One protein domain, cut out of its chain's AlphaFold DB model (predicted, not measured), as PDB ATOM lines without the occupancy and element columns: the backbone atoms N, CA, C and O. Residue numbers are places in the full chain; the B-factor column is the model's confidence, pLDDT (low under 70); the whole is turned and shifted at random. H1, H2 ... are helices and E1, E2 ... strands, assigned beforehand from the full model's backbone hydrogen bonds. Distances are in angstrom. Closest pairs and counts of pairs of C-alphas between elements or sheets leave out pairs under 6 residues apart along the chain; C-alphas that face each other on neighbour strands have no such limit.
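This is residues 7 to 169 of the 173 residues of the protein "SET domain-containing protein" of Alphaproteobacteria bacterium (UniProt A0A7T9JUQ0). What shape? Little regular structure is here: a compact, loop-rich body holds the antiparallel sheet E4-E6-E5 and the strand pairs E1-E2 and E3-E7, and residues 158 to 169 stick out. Of what? The printed part has 163 residues, 65 in five helices and seven strands, class mixed, running E1-E2-E3-E4-H1-H2-E5-E6-H3-E7-H4-H5. The radius of gyration of the C-alphas is 17.5 A, the spans 62 by 40 by 30 A.

Which strands pair? E6, residues 73 to 79, is antiparallel to E4, residues 38 to 42, with N 41 and O 76 within hydrogen-bond range at 2.8 A. What is on their sheet? H1, residues 43 to 48, is on it at a height over the sheet of 5.7 A.

What comes first? E1, residues 7 to 10, begins at C-alpha (36.010, 4.036, -21.141). What comes last? H5, residues 161 to 168, ends at C-alpha (70.155, -36.666, 5.034).

Any cut? The printed part has no cut. Where is confidence low? The pLDDT is under 70 at residues 98 to 108 and 145 to 169.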
ATOM      1  N   PHE A   7      35.516   4.002 -19.771       97.88
ATOM      2  CA  PHE A   7      36.010   4.036 -21.141       97.88
ATOM      3  C   PHE A   7      37.454   3.542 -21.195       97.88
ATOM      4  O   PHE A   7      38.149   3.503 -20.182       97.88
ATOM      5  N   ILE A   8      37.899   3.148 -22.388       97.00
ATOM      6  CA  ILE A   8      39.283   2.722 -22.610       97.00
ATOM      7  C   ILE A   8      40.096   3.913 -23.091       97.00
ATOM      8  O   ILE A   8      39.721   4.569 -24.064       97.00
ATOM      9  N   GLY A   9      41.210   4.172 -22.417       94.44
ATOM     10  CA  GLY A   9      42.143   5.247 -22.738       94.44
ATOM     11  C   GLY A   9      43.585   4.741 -22.808       94.44
ATOM     12  O   GLY A   9      43.843   3.588 -22.449       94.44
ATOM     13  N   PRO A  10      44.527   5.566 -23.292       92.06
ATOM     14  CA  PRO A  10      45.951   5.259 -23.192       92.06
ATOM     15  C   PRO A  10      46.375   5.226 -21.718       92.06
ATOM     16  O   PRO A  10      46.042   6.145 -20.973       92.06
ATOM     17  N   ASP A  11      47.094   4.180 -21.306       86.19
ATOM     18  CA  ASP A  11      47.681   4.114 -19.961       86.19
ATOM     19  C   ASP A  11      49.064   4.794 -19.902       86.19
ATOM     20  O   ASP A  11      49.639   5.197 -20.920       86.19
ATOM     21  N   SER A  12      49.615   4.903 -18.691       78.62
ATOM     22  CA  SER A  12      50.931   5.518 -18.449       78.62
ATOM     23  C   SER A  12      52.119   4.685 -18.965       78.62
ATOM     24  O   SER A  12      53.252   5.162 -18.957       78.62
ATOM     25  N   PHE A  13      51.877   3.455 -19.422       76.56
ATOM     26  CA  PHE A  13      52.883   2.490 -19.870       76.56
ATOM     27  C   PHE A  13      52.906   2.323 -21.400       76.56
ATOM     28  O   PHE A  13      53.623   1.466 -21.921       76.56
ATOM     29  N   GLY A  14      52.146   3.142 -22.139       74.94
ATOM     30  CA  GLY A  14      52.035   3.066 -23.601       74.94
ATOM     31  C   GLY A  14      51.062   1.990 -24.100       74.94
ATOM     32  O   GLY A  14      51.043   1.674 -25.292       74.94
ATOM     33  N   GLY A  15      50.266   1.421 -23.196       86.56
ATOM     34  CA  GLY A  15      49.210   0.452 -23.442       86.56
ATOM     35  C   GLY A  15      47.810   1.070 -23.399       86.56
ATOM     36  O   GLY A  15      47.547   2.135 -23.963       86.56
ATOM     37  N   LYS A  16      46.875   0.347 -22.780       90.31
ATOM     38  CA  LYS A  16      45.467   0.733 -22.633       90.31
ATOM     39  C   LYS A  16      45.008   0.435 -21.211       90.31
ATOM     40  O   LYS A  16      45.176  -0.694 -20.762       90.31
ATOM     41  N   GLY A  17      44.334   1.396 -20.593       93.19
ATOM     42  CA  GLY A  17      43.732   1.271 -19.267       93.19
ATOM     43  C   GLY A  17      42.215   1.452 -19.292       93.19
ATOM     44  O   GLY A  17      41.640   1.933 -20.276       93.19
ATOM     45  N   LEU A  18      41.568   1.070 -18.193       96.69
ATOM     46  CA  LEU A  18      40.172   1.384 -17.899       96.69
ATOM     47  C   LEU A  18      40.104   2.692 -17.111       96.69
ATOM     48  O   LEU A  18      40.731   2.806 -16.066       96.69
ATOM     49  N   PHE A  19      39.295   3.645 -17.560       98.31
ATOM     50  CA  PHE A  19      39.132   4.949 -16.920       98.31
ATOM     51  C   PHE A  19      37.684   5.185 -16.503       98.31
ATOM     52  O   PHE A  19      36.756   4.766 -17.200       98.31
ATOM     53  N   ALA A  20      37.489   5.877 -15.383       98.56
ATOM     54  CA  ALA A  20      36.177   6.199 -14.837       98.56
ATOM     55  C   ALA A  20      35.418   7.182 -15.745       98.56
ATOM     56  O   ALA A  20      35.902   8.262 -16.081       98.56
ATOM     57  N   GLY A  21      34.200   6.827 -16.147       98.44
ATOM     58  CA  GLY A  21      33.311   7.678 -16.945       98.44
ATOM     59  C   GLY A  21      32.466   8.648 -16.112       98.44
ATOM     60  O   GLY A  21      31.809   9.531 -16.670       98.44
ATOM     61  N   GLU A  22      32.489   8.493 -14.792       98.50
ATOM     62  CA  GLU A  22      31.748   9.266 -13.796       98.50
ATOM     63  C   GLU A  22      32.534   9.327 -12.479       98.50
ATOM     64  O   GLU A  22      33.498   8.582 -12.316       98.50
ATOM     65  N   ASP A  23      32.138  10.217 -11.569       98.69
ATOM     66  CA  ASP A  23      32.687  10.228 -10.213       98.69
ATOM     67  C   ASP A  23      32.134   9.022  -9.445       98.69
ATOM     68  O   ASP A  23      30.923   8.781  -9.432       98.69
ATOM     69  N   ILE A  24      33.019   8.255  -8.814       98.62
ATOM     70  CA  ILE A  24      32.695   7.009  -8.116       98.62
ATOM     71  C   ILE A  24      33.043   7.197  -6.634       98.62
ATOM     72  O   ILE A  24      34.225   7.248  -6.291       98.62
ATOM     73  N   PRO A  25      32.047   7.295  -5.736       98.44
ATOM     74  CA  PRO A  25      32.294   7.401  -4.302       98.44
ATOM     75  C   PRO A  25      32.989   6.167  -3.718       98.44
ATOM     76  O   PRO A  25      32.782   5.038  -4.183       98.44
ATOM     77  N   LYS A  26      33.734   6.353  -2.628       97.62
ATOM     78  CA  LYS A  26      34.285   5.264  -1.813       97.62
ATOM     79  C   LYS A  26      33.202   4.250  -1.428       97.62
ATOM     80  O   LYS A  26      32.115   4.618  -0.991       97.62
ATOM     81  N   GLY A  27      33.534   2.966  -1.517       95.69
ATOM     82  CA  GLY A  27      32.650   1.853  -1.172       95.69
ATOM     83  C   GLY A  27      31.656   1.480  -2.270       95.69
ATOM     84  O   GLY A  27      30.899   0.530  -2.095       95.69
ATOM     85  N   THR A  28      31.661   2.181  -3.407       96.81
ATOM     86  CA  THR A  28      30.876   1.788  -4.583       96.81
ATOM     87  C   THR A  28      31.335   0.429  -5.099       96.81
ATOM     88  O   THR A  28      32.534   0.214  -5.279       96.81
ATOM     89  N   LEU A  29      30.388  -0.468  -5.377       95.44
ATOM     90  CA  LEU A  29      30.654  -1.721  -6.075       95.44
ATOM     91  C   LEU A  29      30.988  -1.430  -7.545       95.44
ATOM     92  O   LEU A  29      30.143  -0.937  -8.291       95.44
ATOM     93  N   ILE A  30      32.219  -1.728  -7.956       95.75
ATOM     94  CA  ILE A  30      32.744  -1.434  -9.297       95.75
ATOM     95  C   ILE A  30      32.581  -2.632 -10.223       95.75
ATOM     96  O   ILE A  30      32.196  -2.467 -11.383       95.75
ATOM     97  N   TRP A  31      32.882  -3.834  -9.740       93.69
ATOM     98  CA  TRP A  31      32.826  -5.047 -10.545       93.69
ATOM     99  C   TRP A  31      32.370  -6.234  -9.711       93.69
ATOM    100  O   TRP A  31      32.713  -6.352  -8.540       93.69
ATOM    101  N   THR A  32      31.616  -7.133 -10.330       90.94
ATOM    102  CA  THR A  32      31.272  -8.438  -9.756       90.94
ATOM    103  C   THR A  32      31.384  -9.519 -10.819       90.94
ATOM    104  O   THR A  32      31.218  -9.225 -12.007       90.94
ATOM    105  N   TYR A  33      31.649 -10.765 -10.434       87.69
ATOM    106  CA  TYR A  33      31.606 -11.866 -11.387       87.69
ATOM    107  C   TYR A  33      30.186 -12.037 -11.939       87.69
ATOM    108  O   TYR A  33      29.205 -12.044 -11.200       87.69
ATOM    109  N   ASP A  34      30.090 -12.178 -13.257       88.56
ATOM    110  CA  ASP A  34      28.834 -12.464 -13.939       88.56
ATOM    111  C   ASP A  34      29.126 -13.434 -15.093       88.56
ATOM    112  O   ASP A  34      29.847 -13.054 -16.026       88.56
ATOM    113  N   PRO A  35      28.591 -14.667 -15.055       88.44
ATOM    114  CA  PRO A  35      28.839 -15.669 -16.085       88.44
ATOM    115  C   PRO A  35      28.307 -15.268 -17.472       88.44
ATOM    116  O   PRO A  35      28.721 -15.856 -18.470       88.44
ATOM    117  N   ALA A  36      27.422 -14.271 -17.576       89.38
ATOM    118  CA  ALA A  36      26.941 -13.758 -18.858       89.38
ATOM    119  C   ALA A  36      28.002 -12.943 -19.615       89.38
ATOM    120  O   ALA A  36      27.948 -12.848 -20.840       89.38
ATOM    121  N   VAL A  37      28.968 -12.352 -18.903       90.06
ATOM    122  CA  VAL A  37      30.017 -11.487 -19.482       90.06
ATOM    123  C   VAL A  37      31.423 -11.862 -19.020       90.06
ATOM    124  O   VAL A  37      32.382 -11.119 -19.229       90.06
ATOM    125  N   SER A  38      31.573 -12.985 -18.330       90.69
ATOM    126  CA  SER A  38      32.857 -13.521 -17.895       90.69
ATOM    127  C   SER A  38      32.830 -15.029 -18.034       90.69
ATOM    128  O   SER A  38      31.924 -15.690 -17.537       90.69
ATOM    129  N   ARG A  39      33.834 -15.580 -18.711       90.19
ATOM    130  CA  ARG A  39      33.982 -17.025 -18.867       90.19
ATOM    131  C   ARG A  39      35.142 -17.533 -18.029       90.19
ATOM    132  O   ARG A  39      36.206 -16.913 -17.986       90.19
ATOM    133  N   PHE A  40      34.933 -18.688 -17.416       91.25
ATOM    134  CA  PHE A  40      36.000 -19.459 -16.801       91.25
ATOM    135  C   PHE A  40      36.702 -20.319 -17.857       91.25
ATOM    136  O   PHE A  40      36.054 -20.916 -18.716       91.25
ATOM    137  N   VAL A  41      38.030 -20.363 -17.792       93.12
ATOM    138  CA  VAL A  41      38.889 -21.224 -18.608       93.12
ATOM    139  C   VAL A  41      39.693 -22.095 -17.659       93.12
ATOM    140  O   VAL A  41      40.560 -21.600 -16.939       93.12
ATOM    141  N   SER A  42      39.402 -23.394 -17.647       93.56
ATOM    142  CA  SER A  42      40.159 -24.350 -16.843       93.56
ATOM    143  C   SER A  42      41.596 -24.490 -17.354       93.56
ATOM    144  O   SER A  42      41.905 -24.162 -18.501       93.56
ATOM    145  N   VAL A  43      42.483 -25.030 -16.514       93.25
ATOM    146  CA  VAL A  43      43.865 -25.357 -16.914       93.25
ATOM    147  C   VAL A  43      43.889 -26.290 -18.132       93.25
ATOM    148  O   VAL A  43      44.649 -26.069 -19.070       93.25
ATOM    149  N   GLU A  44      43.021 -27.302 -18.162       94.69
ATOM    150  CA  GLU A  44      42.905 -28.224 -19.298       94.69
ATOM    151  C   GLU A  44      42.447 -27.506 -20.575       94.69
ATOM    152  O   GLU A  44      43.051 -27.678 -21.634       94.69
ATOM    153  N   GLN A  45      41.420 -26.657 -20.472       95.69
ATOM    154  CA  GLN A  45      40.948 -25.854 -21.598       95.69
ATOM    155  C   GLN A  45      42.051 -24.933 -22.110       95.69
ATOM    156  O   GLN A  45      42.257 -24.858 -23.311       95.69
ATOM    157  N   TYR A  46      42.805 -24.279 -21.225       95.75
ATOM    158  CA  TYR A  46      43.918 -23.417 -21.620       95.75
ATOM    159  C   TYR A  46      44.921 -24.138 -22.530       95.75
ATOM    160  O   TYR A  46      45.328 -23.584 -23.550       95.75
ATOM    161  N   PHE A  47      45.291 -25.376 -22.190       96.12
ATOM    162  CA  PHE A  47      46.249 -26.160 -22.974       96.12
ATOM    163  C   PHE A  47      45.687 -26.706 -24.291       96.12
ATOM    164  O   PHE A  47      46.473 -27.098 -25.153       96.12
ATOM    165  N   SER A  48      44.365 -26.711 -24.479       97.19
ATOM    166  CA  SER A  48      43.745 -27.068 -25.759       97.19
ATOM    167  C   SER A  48      43.529 -25.871 -26.691       97.19
ATOM    168  O   SER A  48      43.297 -26.066 -27.886       97.19
ATOM    169  N   LEU A  49      43.643 -24.634 -26.189       95.75
ATOM    170  CA  LEU A  49      43.546 -23.427 -27.010       95.75
ATOM    171  C   LEU A  49      44.766 -23.259 -27.922       95.75
ATOM    172  O   LEU A  49      45.898 -23.601 -27.584       95.75
ATOM    173  N   SER A  50      44.544 -22.638 -29.077       95.25
ATOM    174  CA  SER A  50      45.602 -22.283 -30.022       95.25
ATOM    175  C   SER A  50      45.251 -21.000 -30.778       95.25
ATOM    176  O   SER A  50      44.145 -20.478 -30.650       95.25
ATOM    177  N   GLY A  51      46.211 -20.463 -31.535       94.62
ATOM    178  CA  GLY A  51      45.995 -19.282 -32.372       94.62
ATOM    179  C   GLY A  51      45.509 -18.060 -31.587       94.62
ATOM    180  O   GLY A  51      46.036 -17.743 -30.517       94.62
ATOM    181  N   GLU A  52      44.509 -17.377 -32.143       91.69
ATOM    182  CA  GLU A  52      43.974 -16.128 -31.595       91.69
ATOM    183  C   GLU A  52      43.275 -16.330 -30.243       91.69
ATOM    184  O   GLU A  52      43.420 -15.491 -29.357       91.69
ATOM    185  N   ASP A  53      42.609 -17.467 -30.026       91.50
ATOM    186  CA  ASP A  53      41.923 -17.744 -28.759       91.50
ATOM    187  C   ASP A  53      42.917 -17.815 -27.597       91.50
ATOM    188  O   ASP A  53      42.707 -17.216 -26.539       91.50
ATOM    189  N   LEU A  54      44.044 -18.505 -27.800       91.88
ATOM    190  CA  LEU A  54      45.113 -18.558 -26.805       91.88
ATOM    191  C   LEU A  54      45.740 -17.175 -26.594       91.88
ATOM    192  O   LEU A  54      46.039 -16.810 -25.456       91.88
ATOM    193  N   ALA A  55      45.930 -16.393 -27.661       89.38
ATOM    194  CA  ALA A  55      46.460 -15.035 -27.562       89.38
ATOM    195  C   ALA A  55      45.522 -14.113 -26.763       89.38
ATOM    196  O   ALA A  55      45.983 -13.368 -25.893       89.38
ATOM    197  N   GLN A  56      44.211 -14.211 -26.989       88.94
ATOM    198  CA  GLN A  56      43.192 -13.451 -26.273       88.94
ATOM    199  C   GLN A  56      43.131 -13.849 -24.795       88.94
ATOM    200  O   GLN A  56      43.158 -12.972 -23.929       88.94
ATOM    201  N   VAL A  57      43.105 -15.155 -24.497       91.69
ATOM    202  CA  VAL A  57      43.116 -15.664 -23.117       91.69
ATOM    203  C   VAL A  57      44.379 -15.232 -22.399       91.69
ATOM    204  O   VAL A  57      44.291 -14.713 -21.289       91.69
ATOM    205  N   ARG A  58      45.548 -15.360 -23.033       89.31
ATOM    206  CA  ARG A  58      46.796 -14.841 -22.468       89.31
ATOM    207  C   ARG A  58      46.654 -13.357 -22.176       89.31
ATOM    208  O   ARG A  58      46.932 -12.952 -21.068       89.31
ATOM    209  N   ARG A  59      46.179 -12.533 -23.102       86.19
ATOM    210  CA  ARG A  59      46.184 -11.078 -22.919       86.19
ATOM    211  C   ARG A  59      45.192 -10.549 -21.878       86.19
ATOM    212  O   ARG A  59      45.516  -9.587 -21.192       86.19
ATOM    213  N   TYR A  60      43.995 -11.121 -21.797       87.56
ATOM    214  CA  TYR A  60      42.861 -10.499 -21.099       87.56
ATOM    215  C   TYR A  60      42.306 -11.307 -19.926       87.56
ATOM    216  O   TYR A  60      41.280 -10.925 -19.363       87.56
ATOM    217  N   SER A  61      42.958 -12.409 -19.558       89.25
ATOM    218  CA  SER A  61      42.563 -13.175 -18.378       89.25
ATOM    219  C   SER A  61      43.151 -12.623 -17.083       89.25
ATOM    220  O   SER A  61      44.144 -11.902 -17.108       89.25
ATOM    221  N   VAL A  62      42.579 -13.035 -15.956       86.94
ATOM    222  CA  VAL A  62      43.219 -13.011 -14.634       86.94
ATOM    223  C   VAL A  62      43.271 -14.435 -14.066       86.94
ATOM    224  O   VAL A  62      42.346 -15.213 -14.331       86.94
ATOM    225  N   PRO A  63      44.339 -14.813 -13.339       86.94
ATOM    226  CA  PRO A  63      44.421 -16.119 -12.696       86.94
ATOM    227  C   PRO A  63      43.463 -16.213 -11.514       86.94
ATOM    228  O   PRO A  63      43.216 -15.225 -10.829       86.94
ATOM    229  N   ILE A  64      42.939 -17.414 -11.283       86.25
ATOM    230  CA  ILE A  64      42.069 -17.716 -10.152       86.25
ATOM    231  C   ILE A  64      42.468 -19.057  -9.531       86.25
ATOM    232  O   ILE A  64      42.597 -20.059 -10.242       86.25
ATOM    233  N   ALA A  65      42.679 -19.073  -8.213       85.12
ATOM    234  CA  ALA A  65      42.997 -20.283  -7.457       85.12
ATOM    235  C   ALA A  65      42.222 -20.350  -6.127       85.12
ATOM    236  O   ALA A  65      42.698 -19.909  -5.081       85.12
ATOM    237  N   ALA A  66      41.039 -20.968  -6.154       82.00
ATOM    238  CA  ALA A  66      40.221 -21.250  -4.977       82.00
ATOM    239  C   ALA A  66      40.429 -22.698  -4.507       82.00
ATOM    240  O   ALA A  66      39.765 -23.637  -4.952       82.00
ATOM    241  N   LEU A  67      41.386 -22.899  -3.597       78.44
ATOM    242  CA  LEU A  67      41.739 -24.236  -3.092       78.44
ATOM    243  C   LEU A  67      40.766 -24.800  -2.049       78.44
ATOM    244  O   LEU A  67      40.810 -25.993  -1.756       78.44
ATOM    245  N   GLN A  68      39.941 -23.946  -1.441       78.31
ATOM    246  CA  GLN A  68      38.994 -24.357  -0.398       78.31
ATOM    247  C   GLN A  68      37.720 -24.991  -0.976       78.31
ATOM    248  O   GLN A  68      37.024 -25.712  -0.258       78.31
ATOM    249  N   GLU A  69      37.460 -24.780  -2.268       71.19
ATOM    250  CA  GLU A  69      36.346 -25.379  -2.996       71.19
ATOM    251  C   GLU A  69      36.524 -26.891  -3.192       71.19
ATOM    252  O   GLU A  69      37.635 -27.435  -3.196       71.19
ATOM    253  N   ARG A  70      35.404 -27.603  -3.350       76.12
ATOM    254  CA  ARG A  70      35.388 -29.051  -3.600       76.12
ATOM    255  C   ARG A  70      34.503 -29.375  -4.810       76.12
ATOM    256  O   ARG A  70      33.292 -29.506  -4.635       76.12
ATOM    257  N   PRO A  71      35.087 -29.586  -6.006       80.81
ATOM    258  CA  PRO A  71      36.526 -29.598  -6.311       80.81
ATOM    259  C   PRO A  71      37.163 -28.191  -6.319       80.81
ATOM    260  O   PRO A  71      36.442 -27.219  -6.529       80.81
ATOM    261  N   PRO A  72      38.495 -28.072  -6.137       83.19
ATOM    262  CA  PRO A  72      39.199 -26.796  -6.257       83.19
ATOM    263  C   PRO A  72      38.971 -26.128  -7.614       83.19
ATOM    264  O   PRO A  72      38.984 -26.801  -8.649       83.19
ATOM    265  N   VAL A  73      38.848 -24.802  -7.618       84.88
ATOM    266  CA  VAL A  73      38.725 -24.004  -8.843       84.88
ATOM    267  C   VAL A  73      40.081 -23.386  -9.159       84.88
ATOM    268  O   VAL A  73      40.562 -22.511  -8.445       84.88
ATOM    269  N   ILE A  74      40.727 -23.870 -10.222       88.75
ATOM    270  CA  ILE A  74      42.038 -23.386 -10.670       88.75
ATOM    271  C   ILE A  74      41.969 -23.133 -12.173       88.75
ATOM    272  O   ILE A  74      41.642 -24.036 -12.950       88.75
ATOM    273  N   GLY A  75      42.277 -21.912 -12.597       91.44
ATOM    274  CA  GLY A  75      42.232 -21.549 -14.008       91.44
ATOM    275  C   GLY A  75      42.324 -20.051 -14.232       91.44
ATOM    276  O   GLY A  75      43.072 -19.347 -13.553       91.44
ATOM    277  N   LEU A  76      41.560 -19.568 -15.204       91.19
ATOM    278  CA  LEU A  76      41.542 -18.177 -15.630       91.19
ATOM    279  C   LEU A  76      40.105 -17.664 -15.732       91.19
ATOM    280  O   LEU A  76      39.219 -18.377 -16.201       91.19
ATOM    281  N   ILE A  77      39.893 -16.397 -15.390       90.25
ATOM    282  CA  ILE A  77      38.671 -15.665 -15.734       90.25
ATOM    283  C   ILE A  77      38.982 -14.719 -16.882       90.25
ATOM    284  O   ILE A  77      39.929 -13.940 -16.811       90.25
ATOM    285  N   VAL A  78      38.179 -14.783 -17.941       91.12
ATOM    286  CA  VAL A  78      38.235 -13.862 -19.079       91.12
ATOM    287  C   VAL A  78      36.955 -13.044 -19.082       91.12
ATOM    288  O   VAL A  78      35.875 -13.582 -19.324       91.12
ATOM    289  N   SER A  79      37.073 -11.748 -18.810       90.12
ATOM    290  CA  SER A  79      35.945 -10.820 -18.897       90.12
ATOM    291  C   SER A  79      35.797 -10.264 -20.314       90.12
ATOM    292  O   SER A  79      36.777  -9.906 -20.971       90.12
ATOM    293  N   GLU A  80      34.552 -10.178 -20.774       90.31
ATOM    294  CA  GLU A  80      34.187  -9.672 -22.100       90.31
ATOM    295  C   GLU A  80      33.753  -8.195 -22.089       90.31
ATOM    296  O   GLU A  80      33.558  -7.581 -23.138       90.31
ATOM    297  N   ASP A  81      33.650  -7.578 -20.919       93.50
ATOM    298  CA  ASP A  81      33.370  -6.149 -20.784       93.50
ATOM    299  C   ASP A  81      34.667  -5.313 -20.702       93.50
ATOM    300  O   ASP A  81      35.771  -5.780 -21.000       93.50
ATOM    301  N   LEU A  82      34.536  -4.041 -20.312       94.94
ATOM    302  CA  LEU A  82      35.666  -3.122 -20.184       94.94
ATOM    303  C   LEU A  82      36.582  -3.432 -18.985       94.94
ATOM    304  O   LEU A  82      37.722  -2.971 -18.970       94.94
ATOM    305  N   SER A  83      36.146  -4.236 -18.005       92.75
ATOM    306  CA  SER A  83      36.954  -4.584 -16.820       92.75
ATOM    307  C   SER A  83      38.229  -5.349 -17.176       92.75
ATOM    308  O   SER A  83      39.252  -5.235 -16.495       92.75
ATOM    309  N   ARG A  84      38.243  -6.020 -18.336       90.69
ATOM    310  CA  ARG A  84      39.452  -6.627 -18.905       90.69
ATOM    311  C   ARG A  84      40.554  -5.616 -19.238       90.69
ATOM    312  O   ARG A  84      41.648  -6.031 -19.590       90.69
ATOM    313  N   HIS A  85      40.319  -4.316 -19.098       92.12
ATOM    314  CA  HIS A  85      41.329  -3.270 -19.263       92.12
ATOM    315  C   HIS A  85      41.753  -2.603 -17.946       92.12
ATOM    316  O   HIS A  85      42.625  -1.746 -17.977       92.12
ATOM    317  N   ALA A  86      41.194  -2.996 -16.794       92.19
ATOM    318  CA  ALA A  86      41.699  -2.536 -15.498       92.19
ATOM    319  C   ALA A  86      43.140  -3.021 -15.303       92.19
ATOM    320  O   ALA A  86      43.392  -4.231 -15.389       92.19
ATOM    321  N   ASN A  87      44.064  -2.089 -15.088       89.88
ATOM    322  CA  ASN A  87      45.492  -2.360 -14.960       89.88
ATOM    323  C   ASN A  87      45.882  -2.709 -13.521       89.88
ATOM    324  O   ASN A  87      45.155  -2.421 -12.568       89.88
ATOM    325  N   HIS A  88      47.048  -3.341 -13.383       87.31
ATOM    326  CA  HIS A  88      47.630  -3.609 -12.079       87.31
ATOM    327  C   HIS A  88      48.146  -2.332 -11.416       87.31
ATOM    328  O   HIS A  88      48.795  -1.510 -12.060       87.31
ATOM    329  N   CYS A  89      47.945  -2.230 -10.107       88.31
ATOM    330  CA  CYS A  89      48.679  -1.323  -9.241       88.31
ATOM    331  C   CYS A  89      48.932  -2.003  -7.885       88.31
ATOM    332  O   CYS A  89      48.032  -2.660  -7.359       88.31
ATOM    333  N   ASP A  90      50.124  -1.816  -7.307       87.06
ATOM    334  CA  ASP A  90      50.446  -2.269  -5.942       87.06
ATOM    335  C   ASP A  90      49.621  -1.522  -4.881       87.06
ATOM    336  O   ASP A  90      49.302  -2.058  -3.820       87.06
ATOM    337  N   THR A  91      49.236  -0.279  -5.187       91.31
ATOM    338  CA  THR A  91      48.343   0.559  -4.379       91.31
ATOM    339  C   THR A  91      47.081   0.894  -5.181       91.31
ATOM    340  O   THR A  91      46.916   2.040  -5.620       91.31
ATOM    341  N   PRO A  92      46.218  -0.100  -5.455       94.94
ATOM    342  CA  PRO A  92      45.078   0.083  -6.341       94.94
ATOM    343  C   PRO A  92      44.018   0.995  -5.719       94.94
ATOM    344  O   PRO A  92      43.965   1.185  -4.500       94.94
ATOM    345  N   ASN A  93      43.135   1.543  -6.556       97.25
ATOM    346  CA  ASN A  93      41.938   2.247  -6.086       97.25
ATOM    347  C   ASN A  93      40.707   1.332  -5.975       97.25
ATOM    348  O   ASN A  93      39.684   1.783  -5.455       97.25
ATOM    349  N   THR A  94      40.822   0.053  -6.355       95.44
ATOM    350  CA  THR A  94      39.819  -0.987  -6.086       95.44
ATOM    351  C   THR A  94      40.405  -2.180  -5.333       95.44
ATOM    352  O   THR A  94      41.572  -2.529  -5.519       95.44
ATOM    353  N   ALA A  95      39.591  -2.801  -4.485       92.31
ATOM    354  CA  ALA A  95      39.850  -4.130  -3.933       92.31
ATOM    355  C   ALA A  95      38.535  -4.760  -3.438       92.31
ATOM    356  O   ALA A  95      37.539  -4.047  -3.236       92.31
ATOM    357  N   PRO A  96      38.523  -6.066  -3.139       87.50
ATOM    358  CA  PRO A  96      37.488  -6.665  -2.314       87.50
ATOM    359  C   PRO A  96      37.477  -6.020  -0.922       87.50
ATOM    360  O   PRO A  96      38.527  -5.817  -0.308       87.50
ATOM    361  N   ILE A  97      36.292  -5.705  -0.391       80.75
ATOM    362  CA  ILE A  97      36.152  -5.185   0.976       80.75
ATOM    363  C   ILE A  97      35.773  -6.328   1.913       80.75
ATOM    364  O   ILE A  97      34.705  -6.933   1.801       80.75
ATOM    365  N   SER A  98      36.640  -6.582   2.892       66.31
ATOM    366  CA  SER A  98      36.407  -7.580   3.930       66.31
ATOM    367  C   SER A  98      35.124  -7.310   4.718       66.31
ATOM    368  O   SER A  98      34.959  -6.223   5.271       66.31
ATOM    369  N   GLY A  99      34.238  -8.307   4.796       56.53
ATOM    370  CA  GLY A  99      32.962  -8.225   5.521       56.53
ATOM    371  C   GLY A  99      31.753  -7.811   4.674       56.53
ATOM    372  O   GLY A  99      30.631  -7.912   5.159       56.53
ATOM    373  N   LEU A 100      31.958  -7.421   3.411       58.75
ATOM    374  CA  LEU A 100      30.901  -7.331   2.389       58.75
ATOM    375  C   LEU A 100      30.850  -8.588   1.509       58.75
ATOM    376  O   LEU A 100      30.251  -8.586   0.437       58.75
ATOM    377  N   PHE A 101      31.494  -9.658   1.978       59.59
ATOM    378  CA  PHE A 101      31.540 -10.938   1.300       59.59
ATOM    379  C   PHE A 101      30.148 -11.556   1.265       59.59
ATOM    380  O   PHE A 101      29.556 -11.851   2.306       59.59
ATOM    381  N   ASP A 102      29.654 -11.804   0.061       58.53
ATOM    382  CA  ASP A 102      28.612 -12.794  -0.116       58.53
ATOM    383  C   ASP A 102      29.271 -14.168   0.042       58.53
ATOM    384  O   ASP A 102      30.071 -14.584  -0.793       58.53
ATOM    385  N   SER A 103      28.965 -14.868   1.137       58.59
ATOM    386  CA  SER A 103      29.495 -16.212   1.395       58.59
ATOM    387  C   SER A 103      29.018 -17.256   0.380       58.59
ATOM    388  O   SER A 103      29.471 -18.396   0.434       58.59
ATOM    389  N   SER A 104      28.072 -16.904  -0.499       56.97
ATOM    390  CA  SER A 104      27.666 -17.726  -1.640       56.97
ATOM    391  C   SER A 104      28.520 -17.500  -2.894       56.97
ATOM    392  O   SER A 104      28.403 -18.272  -3.844       56.97
ATOM    393  N   ILE A 105      29.394 -16.485  -2.898       60.28
ATOM    394  CA  ILE A 105      30.342 -16.206  -3.980       60.28
ATOM    395  C   ILE A 105      31.716 -16.761  -3.591       60.28
ATOM    396  O   ILE A 105      32.226 -16.483  -2.504       60.28
ATOM    397  N   ASP A 106      32.323 -17.517  -4.508       63.91
ATOM    398  CA  ASP A 106      33.685 -18.043  -4.369       63.91
ATOM    399  C   ASP A 106      34.651 -16.911  -3.938       63.91
ATOM    400  O   ASP A 106      34.652 -15.837  -4.555       63.91
ATOM    401  N   PRO A 107      35.479 -17.099  -2.890       61.06
ATOM    402  CA  PRO A 107      36.507 -16.145  -2.462       61.06
ATOM    403  C   PRO A 107      37.419 -15.623  -3.579       61.06
ATOM    404  O   PRO A 107      37.986 -14.538  -3.460       61.06
ATOM    405  N   ALA A 108      37.565 -16.368  -4.667       62.38
ATOM    406  CA  ALA A 108      38.383 -15.985  -5.801       62.38
ATOM    407  C   ALA A 108      37.592 -15.226  -6.898       62.38
ATOM    408  O   ALA A 108      38.190 -14.683  -7.824       62.38
ATOM    409  N   LEU A 109      36.265 -15.113  -6.760       73.75
ATOM    410  CA  LEU A 109      35.345 -14.331  -7.604       73.75
ATOM    411  C   LEU A 109      34.774 -13.102  -6.880       73.75
ATOM    412  O   LEU A 109      33.708 -12.598  -7.243       73.75
ATOM    413  N   GLN A 110      35.463 -12.639  -5.836       79.19
ATOM    414  CA  GLN A 110      34.939 -11.606  -4.956       79.19
ATOM    415  C   GLN A 110      34.670 -10.287  -5.691       79.19
ATOM    416  O   GLN A 110      35.438  -9.903  -6.580       79.19
ATOM    417  N   PRO A 111      33.592  -9.574  -5.320       88.94
ATOM    418  CA  PRO A 111      33.296  -8.283  -5.908       88.94
ATOM    419  C   PRO A 111      34.356  -7.236  -5.537       88.94
ATOM    420  O   PRO A 111      34.887  -7.218  -4.426       88.94
ATOM    421  N   GLU A 112      34.630  -6.330  -6.469       91.56
ATOM    422  CA  GLU A 112      35.599  -5.243  -6.337       91.56
ATOM    423  C   GLU A 112      34.885  -3.936  -6.012       91.56
ATOM    424  O   GLU A 112      33.930  -3.550  -6.694       91.56
ATOM    425  N   TYR A 113      35.387  -3.211  -5.017       95.62
ATOM    426  CA  TYR A 113      34.817  -1.950  -4.559       95.62
ATOM    427  C   TYR A 113      35.840  -0.819  -4.621       95.62
ATOM    428  O   TYR A 113      37.042  -1.040  -4.484       95.62
ATOM    429  N   ALA A 114      35.358   0.416  -4.756       97.44
ATOM    430  CA  ALA A 114      36.183   1.615  -4.665       97.44
ATOM    431  C   ALA A 114      36.755   1.781  -3.241       97.44
ATOM    432  O   ALA A 114      36.005   1.902  -2.271       97.44
ATOM    433  N   LEU A 115      38.080   1.847  -3.092       96.44
ATOM    434  CA  LEU A 115      38.743   2.029  -1.788       96.44
ATOM    435  C   LEU A 115      38.742   3.485  -1.298       96.44
ATOM    436  O   LEU A 115      38.890   3.763  -0.103       96.44
ATOM    437  N   ARG A 116      38.545   4.413  -2.228       97.25
ATOM    438  CA  ARG A 116      38.409   5.856  -2.030       97.25
ATOM    439  C   ARG A 116      37.512   6.421  -3.126       97.25
ATOM    440  O   ARG A 116      37.133   5.686  -4.032       97.25
ATOM    441  N   ASP A 117      37.219   7.711  -3.058       98.56
ATOM    442  CA  ASP A 117      36.594   8.396  -4.186       98.56
ATOM    443  C   ASP A 117      37.532   8.334  -5.406       98.56
ATOM    444  O   ASP A 117      38.743   8.570  -5.285       98.56
ATOM    445  N   ILE A 118      36.975   7.988  -6.564       98.62
ATOM    446  CA  ILE A 118      37.650   7.942  -7.866       98.62
ATOM    447  C   ILE A 118      36.979   8.996  -8.740       98.62
ATOM    448  O   ILE A 118      35.762   8.972  -8.926       98.62
ATOM    449  N   GLN A 119      37.759   9.945  -9.244       98.62
ATOM    450  CA  GLN A 119      37.215  11.040 -10.046       98.62
ATOM    451  C   GLN A 119      36.963  10.584 -11.482       98.62
ATOM    452  O   GLN A 119      37.679   9.730 -12.016       98.62
ATOM    453  N   LYS A 120      35.996  11.201 -12.160       98.56
ATOM    454  CA  LYS A 120      35.817  11.012 -13.600       98.56
ATOM    455  C   LYS A 120      37.130  11.278 -14.348       98.56
ATOM    456  O   LYS A 120      37.746  12.331 -14.203       98.56
ATOM    457  N   GLY A 121      37.510  10.346 -15.216       98.12
ATOM    458  CA  GLY A 121      38.740  10.386 -16.007       98.12
ATOM    459  C   GLY A 121      39.964   9.804 -15.301       98.12
ATOM    460  O   GLY A 121      41.016   9.716 -15.925       98.12
ATOM    461  N   GLU A 122      39.849   9.387 -14.041       98.06
ATOM    462  CA  GLU A 122      40.904   8.665 -13.331       98.06
ATOM    463  C   GLU A 122      40.958   7.189 -13.774       98.06
ATOM    464  O   GLU A 122      39.929   6.588 -14.093       98.06
ATOM    465  N   GLU A 123      42.152   6.593 -13.814       97.69
ATOM    466  CA  GLU A 123      42.328   5.174 -14.148       97.69
ATOM    467  C   GLU A 123      41.822   4.276 -13.007       97.69
ATOM    468  O   GLU A 123      42.157   4.483 -11.841       97.69
ATOM    469  N   ILE A 124      41.031   3.258 -13.337       97.44
ATOM    470  CA  ILE A 124      40.557   2.227 -12.409       97.44
ATOM    471  C   ILE A 124      41.578   1.083 -12.410       97.44
ATOM    472  O   ILE A 124      41.813   0.442 -13.439       97.44
ATOM    473  N   THR A 125      42.175   0.820 -11.250       94.69
ATOM    474  CA  THR A 125      43.273  -0.142 -11.069       94.69
ATOM    475  C   THR A 125      42.971  -1.130  -9.950       94.69
ATOM    476  O   THR A 125      42.303  -0.786  -8.976       94.69
ATOM    477  N   CYS A 126      43.500  -2.346 -10.071       90.81
ATOM    478  CA  CYS A 126      43.318  -3.437  -9.111       90.81
ATOM    479  C   CYS A 126      44.640  -4.170  -8.833       90.81
ATOM    480  O   CYS A 126      45.629  -3.999  -9.550       90.81
ATOM    481  N   ASN A 127      44.690  -5.002  -7.792       87.44
ATOM    482  CA  ASN A 127      45.885  -5.787  -7.485       87.44
ATOM    483  C   ASN A 127      45.762  -7.220  -8.024       87.44
ATOM    484  O   ASN A 127      45.076  -8.050  -7.442       87.44
ATOM    485  N   TYR A 128      46.483  -7.544  -9.099       82.56
ATOM    486  CA  TYR A 128      46.450  -8.871  -9.718       82.56
ATOM    487  C   TYR A 128      46.932 -10.013  -8.819       82.56
ATOM    488  O   TYR A 128      46.551 -11.160  -9.045       82.56
ATOM    489  N   LEU A 129      47.741  -9.721  -7.799       79.12
ATOM    490  CA  LEU A 129      48.279 -10.738  -6.897       79.12
ATOM    491  C   LEU A 129      47.217 -11.299  -5.939       79.12
ATOM    492  O   LEU A 129      47.457 -12.320  -5.302       79.12
ATOM    493  N   GLN A 130      46.046 -10.666  -5.830       79.00
ATOM    494  CA  GLN A 130      45.037 -11.061  -4.847       79.00
ATOM    495  C   GLN A 130      44.278 -12.351  -5.205       79.00
ATOM    496  O   GLN A 130      43.793 -13.026  -4.303       79.00
ATOM    497  N   TRP A 131      44.187 -12.710  -6.491       78.00
ATOM    498  CA  TRP A 131      43.378 -13.855  -6.954       78.00
ATOM    499  C   TRP A 131      44.167 -15.162  -7.119       78.00
ATOM    500  O   TRP A 131      43.581 -16.244  -7.159       78.00
ATOM    501  N   ASP A 132      45.496 -15.068  -7.187       76.62
ATOM    502  CA  ASP A 132      46.412 -16.211  -7.168       76.62
ATOM    503  C   ASP A 132      47.675 -15.875  -6.347       76.62
ATOM    504  O   ASP A 132      48.783 -15.795  -6.886       76.62
ATOM    505  N   PRO A 133      47.531 -15.641  -5.028       75.75
ATOM    506  CA  PRO A 133      48.618 -15.135  -4.182       75.75
ATOM    507  C   PRO A 133      49.784 -16.119  -4.027       75.75
ATOM    508  O   PRO A 133      50.883 -15.724  -3.645       75.75
ATOM    509  N   LEU A 134      49.554 -17.403  -4.316       79.81
ATOM    510  CA  LEU A 134      50.568 -18.458  -4.288       79.81
ATOM    511  C   LEU A 134      51.102 -18.802  -5.683       79.81
ATOM    512  O   LEU A 134      51.901 -19.730  -5.814       79.81
ATOM    513  N   ASN A 135      50.682 -18.060  -6.710       79.31
ATOM    514  CA  ASN A 135      51.097 -18.252  -8.094       79.31
ATOM    515  C   ASN A 135      50.830 -19.681  -8.619       79.31
ATOM    516  O   ASN A 135      51.603 -20.221  -9.416       79.31
ATOM    517  N   ILE A 136      49.757 -20.317  -8.141       84.56
ATOM    518  CA  ILE A 136      49.373 -21.698  -8.442       84.56
ATOM    519  C   ILE A 136      49.107 -21.852  -9.935       84.56
ATOM    520  O   ILE A 136      49.631 -22.780 -10.548       84.56
ATOM    521  N   VAL A 137      48.349 -20.939 -10.544       85.81
ATOM    522  CA  VAL A 137      47.967 -21.021 -11.960       85.81
ATOM    523  C   VAL A 137      49.213 -20.973 -12.841       85.81
ATOM    524  O   VAL A 137      49.404 -21.844 -13.693       85.81
ATOM    525  N   HIS A 138      50.119 -20.027 -12.589       83.88
ATOM    526  CA  HIS A 138      51.362 -19.938 -13.358       83.88
ATOM    527  C   HIS A 138      52.336 -21.084 -13.051       83.88
ATOM    528  O   HIS A 138      53.056 -21.514 -13.952       83.88
ATOM    529  N   SER A 139      52.338 -21.636 -11.830       86.31
ATOM    530  CA  SER A 139      53.151 -22.817 -11.493       86.31
ATOM    531  C   SER A 139      52.774 -24.059 -12.312       86.31
ATOM    532  O   SER A 139      53.609 -24.935 -12.527       86.31
ATOM    533  N   LEU A 140      51.542 -24.104 -12.833       86.69
ATOM    534  CA  LEU A 140      51.050 -25.150 -13.729       86.69
ATOM    535  C   LEU A 140      51.388 -24.891 -15.209       86.69
ATOM    536  O   LEU A 140      50.981 -25.667 -16.068       86.69
ATOM    537  N   GLY A 141      52.118 -23.818 -15.529       85.81
ATOM    538  CA  GLY A 141      52.506 -23.460 -16.898       85.81
ATOM    539  C   GLY A 141      51.456 -22.656 -17.674       85.81
ATOM    540  O   GLY A 141      51.631 -22.417 -18.871       85.81
ATOM    541  N   VAL A 142      50.378 -22.218 -17.019       85.94
ATOM    542  CA  VAL A 142      49.380 -21.316 -17.609       85.94
ATOM    543  C   VAL A 142      49.923 -19.889 -17.596       85.94
ATOM    544  O   VAL A 142      50.382 -19.414 -16.567       85.94
ATOM    545  N   ILE A 143      49.870 -19.182 -18.727       82.38
ATOM    546  CA  ILE A 143      50.357 -17.796 -18.851       82.38
ATOM    547  C   ILE A 143      49.172 -16.832 -18.967       82.38
ATOM    548  O   ILE A 143      48.354 -16.990 -19.878       82.38
ATOM    549  N   SER A 144      49.143 -15.804 -18.111       79.25
ATOM    550  CA  SER A 144      48.206 -14.675 -18.155       79.25
ATOM    551  C   SER A 144      48.954 -13.331 -18.165       79.25
ATOM    552  O   SER A 144      49.655 -12.957 -17.231       79.25
ATOM    553  N   GLY A 145      48.805 -12.597 -19.259       65.19
ATOM    554  CA  GLY A 145      49.439 -11.329 -19.614       65.19
ATOM    555  C   GLY A 145      48.964 -10.110 -18.832       65.19
ATOM    556  O   GLY A 145      49.579  -9.059 -18.963       65.19
ATOM    557  N   LYS A 146      47.939 -10.238 -17.988       63.50
ATOM    558  CA  LYS A 146      47.671  -9.233 -16.957       63.50
ATOM    559  C   LYS A 146      48.671  -9.375 -15.811       63.50
ATOM    560  O   LYS A 146      49.438  -8.455 -15.550       63.50
ATOM    561  N   ALA A 147      48.770 -10.550 -15.195       49.66
ATOM    562  CA  ALA A 147      49.700 -10.790 -14.087       49.66
ATOM    563  C   ALA A 147      51.190 -10.747 -14.491       49.66
ATOM    564  O   ALA A 147      52.040 -10.416 -13.668       49.66
ATOM    565  N   PHE A 148      51.512 -11.046 -15.753       48.69
ATOM    566  CA  PHE A 148      52.896 -11.150 -16.240       48.69
ATOM    567  C   PHE A 148      53.603  -9.801 -16.494       48.69
ATOM    568  O   PHE A 148      54.807  -9.788 -16.744       48.69
ATOM    569  N   LEU A 149      52.888  -8.667 -16.451       46.94
ATOM    570  CA  LEU A 149      53.486  -7.327 -16.601       46.94
ATOM    571  C   LEU A 149      54.115  -6.790 -15.308       46.94
ATOM    572  O   LEU A 149      54.842  -5.798 -15.339       46.94
ATOM    573  N   ILE A 150      53.891  -7.470 -14.186       45.56
ATOM    574  CA  ILE A 150      54.648  -7.264 -12.956       45.56
ATOM    575  C   ILE A 150      55.875  -8.158 -13.082       45.56
ATOM    576  O   ILE A 150      55.731  -9.363 -13.290       45.56
ATOM    577  N   GLN A 151      57.081  -7.596 -12.985       37.53
ATOM    578  CA  GLN A 151      58.298  -8.390 -12.841       37.53
ATOM    579  C   GLN A 151      58.161  -9.278 -11.596       37.53
ATOM    580  O   GLN A 151      58.466  -8.862 -10.482       37.53
ATOM    581  N   GLN A 152      57.668 -10.499 -11.771       41.94
ATOM    582  CA  GLN A 152      57.716 -11.510 -10.729       41.94
ATOM    583  C   GLN A 152      59.203 -11.810 -10.493       41.94
ATOM    584  O   GLN A 152      59.934 -12.012 -11.474       41.94
ATOM    585  N   PRO A 153      59.693 -11.846  -9.237       33.22
ATOM    586  CA  PRO A 153      61.006 -12.418  -8.982       33.22
ATOM    587  C   PRO A 153      61.033 -13.823  -9.601       33.22
ATOM    588  O   PRO A 153      60.004 -14.506  -9.605       33.22
ATOM    589  N   PRO A 154      62.169 -14.247 -10.181       33.50
ATOM    590  CA  PRO A 154      62.244 -15.516 -10.883       33.50
ATOM    591  C   PRO A 154      61.702 -16.623  -9.987       33.50
ATOM    592  O   PRO A 154      62.101 -16.733  -8.826       33.50
ATOM    593  N   ILE A 155      60.787 -17.428 -10.540       40.84
ATOM    594  CA  ILE A 155      60.320 -18.664  -9.918       40.84
ATOM    595  C   ILE A 155      61.581 -19.445  -9.559       40.84
ATOM    596  O   ILE A 155      62.283 -19.951 -10.439       40.84
ATOM    597  N   ALA A 156      61.909 -19.499  -8.269       33.56
ATOM    598  CA  ALA A 156      62.911 -20.420  -7.789       33.56
ATOM    599  C   ALA A 156      62.315 -21.802  -8.032       33.56
ATOM    600  O   ALA A 156      61.470 -22.269  -7.269       33.56
ATOM    601  N   PHE A 157      62.703 -22.433  -9.140       35.28
ATOM    602  CA  PHE A 157      62.494 -23.855  -9.310       35.28
ATOM    603  C   PHE A 157      63.053 -24.502  -8.048       35.28
ATOM    604  O   PHE A 157      64.262 -24.462  -7.803       35.28
ATOM    605  N   VAL A 158      62.172 -25.067  -7.223       37.62
ATOM    606  CA  VAL A 158      62.576 -26.026  -6.203       37.62
ATOM    607  C   VAL A 158      63.072 -27.222  -6.999       37.62
ATOM    608  O   VAL A 158      62.321 -28.123  -7.368       37.62
ATOM    609  N   THR A 159      64.342 -27.160  -7.387       35.88
ATOM    610  CA  THR A 159      65.032 -28.280  -8.001       35.88
ATOM    611  C   THR A 159      64.959 -29.432  -7.007       35.88
ATOM    612  O   THR A 159      65.059 -29.235  -5.795       35.88
ATOM    613  N   GLN A 160      64.768 -30.650  -7.513       40.56
ATOM    614  CA  GLN A 160      64.642 -31.878  -6.715       40.56
ATOM    615  C   GLN A 160      65.829 -32.136  -5.753       40.56
ATOM    616  O   GLN A 160      65.783 -33.061  -4.942       40.56
ATOM    617  N   ASP A 161      66.876 -31.310  -5.794       38.97
ATOM    618  CA  ASP A 161      68.053 -31.389  -4.935       38.97
ATOM    619  C   ASP A 161      67.826 -30.893  -3.496       38.97
ATOM    620  O   ASP A 161      68.483 -31.375  -2.566       38.97
ATOM    621  N   THR A 162      66.864 -29.995  -3.244       38.38
ATOM    622  CA  THR A 162      66.560 -29.556  -1.865       38.38
ATOM    623  C   THR A 162      65.808 -30.614  -1.057       38.38
ATOM    624  O   THR A 162      65.991 -30.681   0.160       38.38
ATOM    625  N   GLN A 163      65.071 -31.528  -1.704       38.56
ATOM    626  CA  GLN A 163      64.469 -32.677  -1.011       38.56
ATOM    627  C   GLN A 163      65.507 -33.736  -0.595       38.56
ATOM    628  O   GLN A 163      65.336 -34.377   0.442       38.56
ATOM    629  N   ARG A 164      66.632 -33.880  -1.316       37.56
ATOM    630  CA  ARG A 164      67.709 -34.808  -0.914       37.56
ATOM    631  C   ARG A 164      68.523 -34.308   0.278       37.56
ATOM    632  O   ARG A 164      68.945 -35.124   1.096       37.56
ATOM    633  N   ARG A 165      68.707 -32.991   0.429       40.25
ATOM    634  CA  ARG A 165      69.430 -32.427   1.587       40.25
ATOM    635  C   ARG A 165      68.610 -32.432   2.879       40.25
ATOM    636  O   ARG A 165      69.191 -32.624   3.942       40.25
ATOM    637  N   ALA A 166      67.282 -32.322   2.802       38.09
ATOM    638  CA  ALA A 166      66.423 -32.481   3.979       38.09
ATOM    639  C   ALA A 166      66.419 -33.933   4.502       38.09
ATOM    640  O   ALA A 166      66.474 -34.152   5.712       38.09
ATOM    641  N   ALA A 167      66.464 -34.926   3.605       39.66
ATOM    642  CA  ALA A 167      66.426 -36.347   3.963       39.66
ATOM    643  C   ALA A 167      67.733 -36.908   4.570       39.66
ATOM    644  O   ALA A 167      67.698 -37.961   5.198       39.66
ATOM    645  N   HIS A 168      68.881 -36.236   4.418       40.31
ATOM    646  CA  HIS A 168      70.155 -36.666   5.034       40.31
ATOM    647  C   HIS A 168      70.472 -35.994   6.379       40.31
ATOM    648  O   HIS A 168      71.408 -36.410   7.054       40.31
ATOM    649  N   SER A 169      69.683 -35.002   6.811       42.41
ATOM    650  CA  SER A 169      69.869 -34.350   8.121       42.41
ATOM    651  C   SER A 169      69.089 -34.999   9.277       42.41
ATOM    652  O   SER A 169      69.261 -34.593  10.419       42.41
TER     653      SER A 169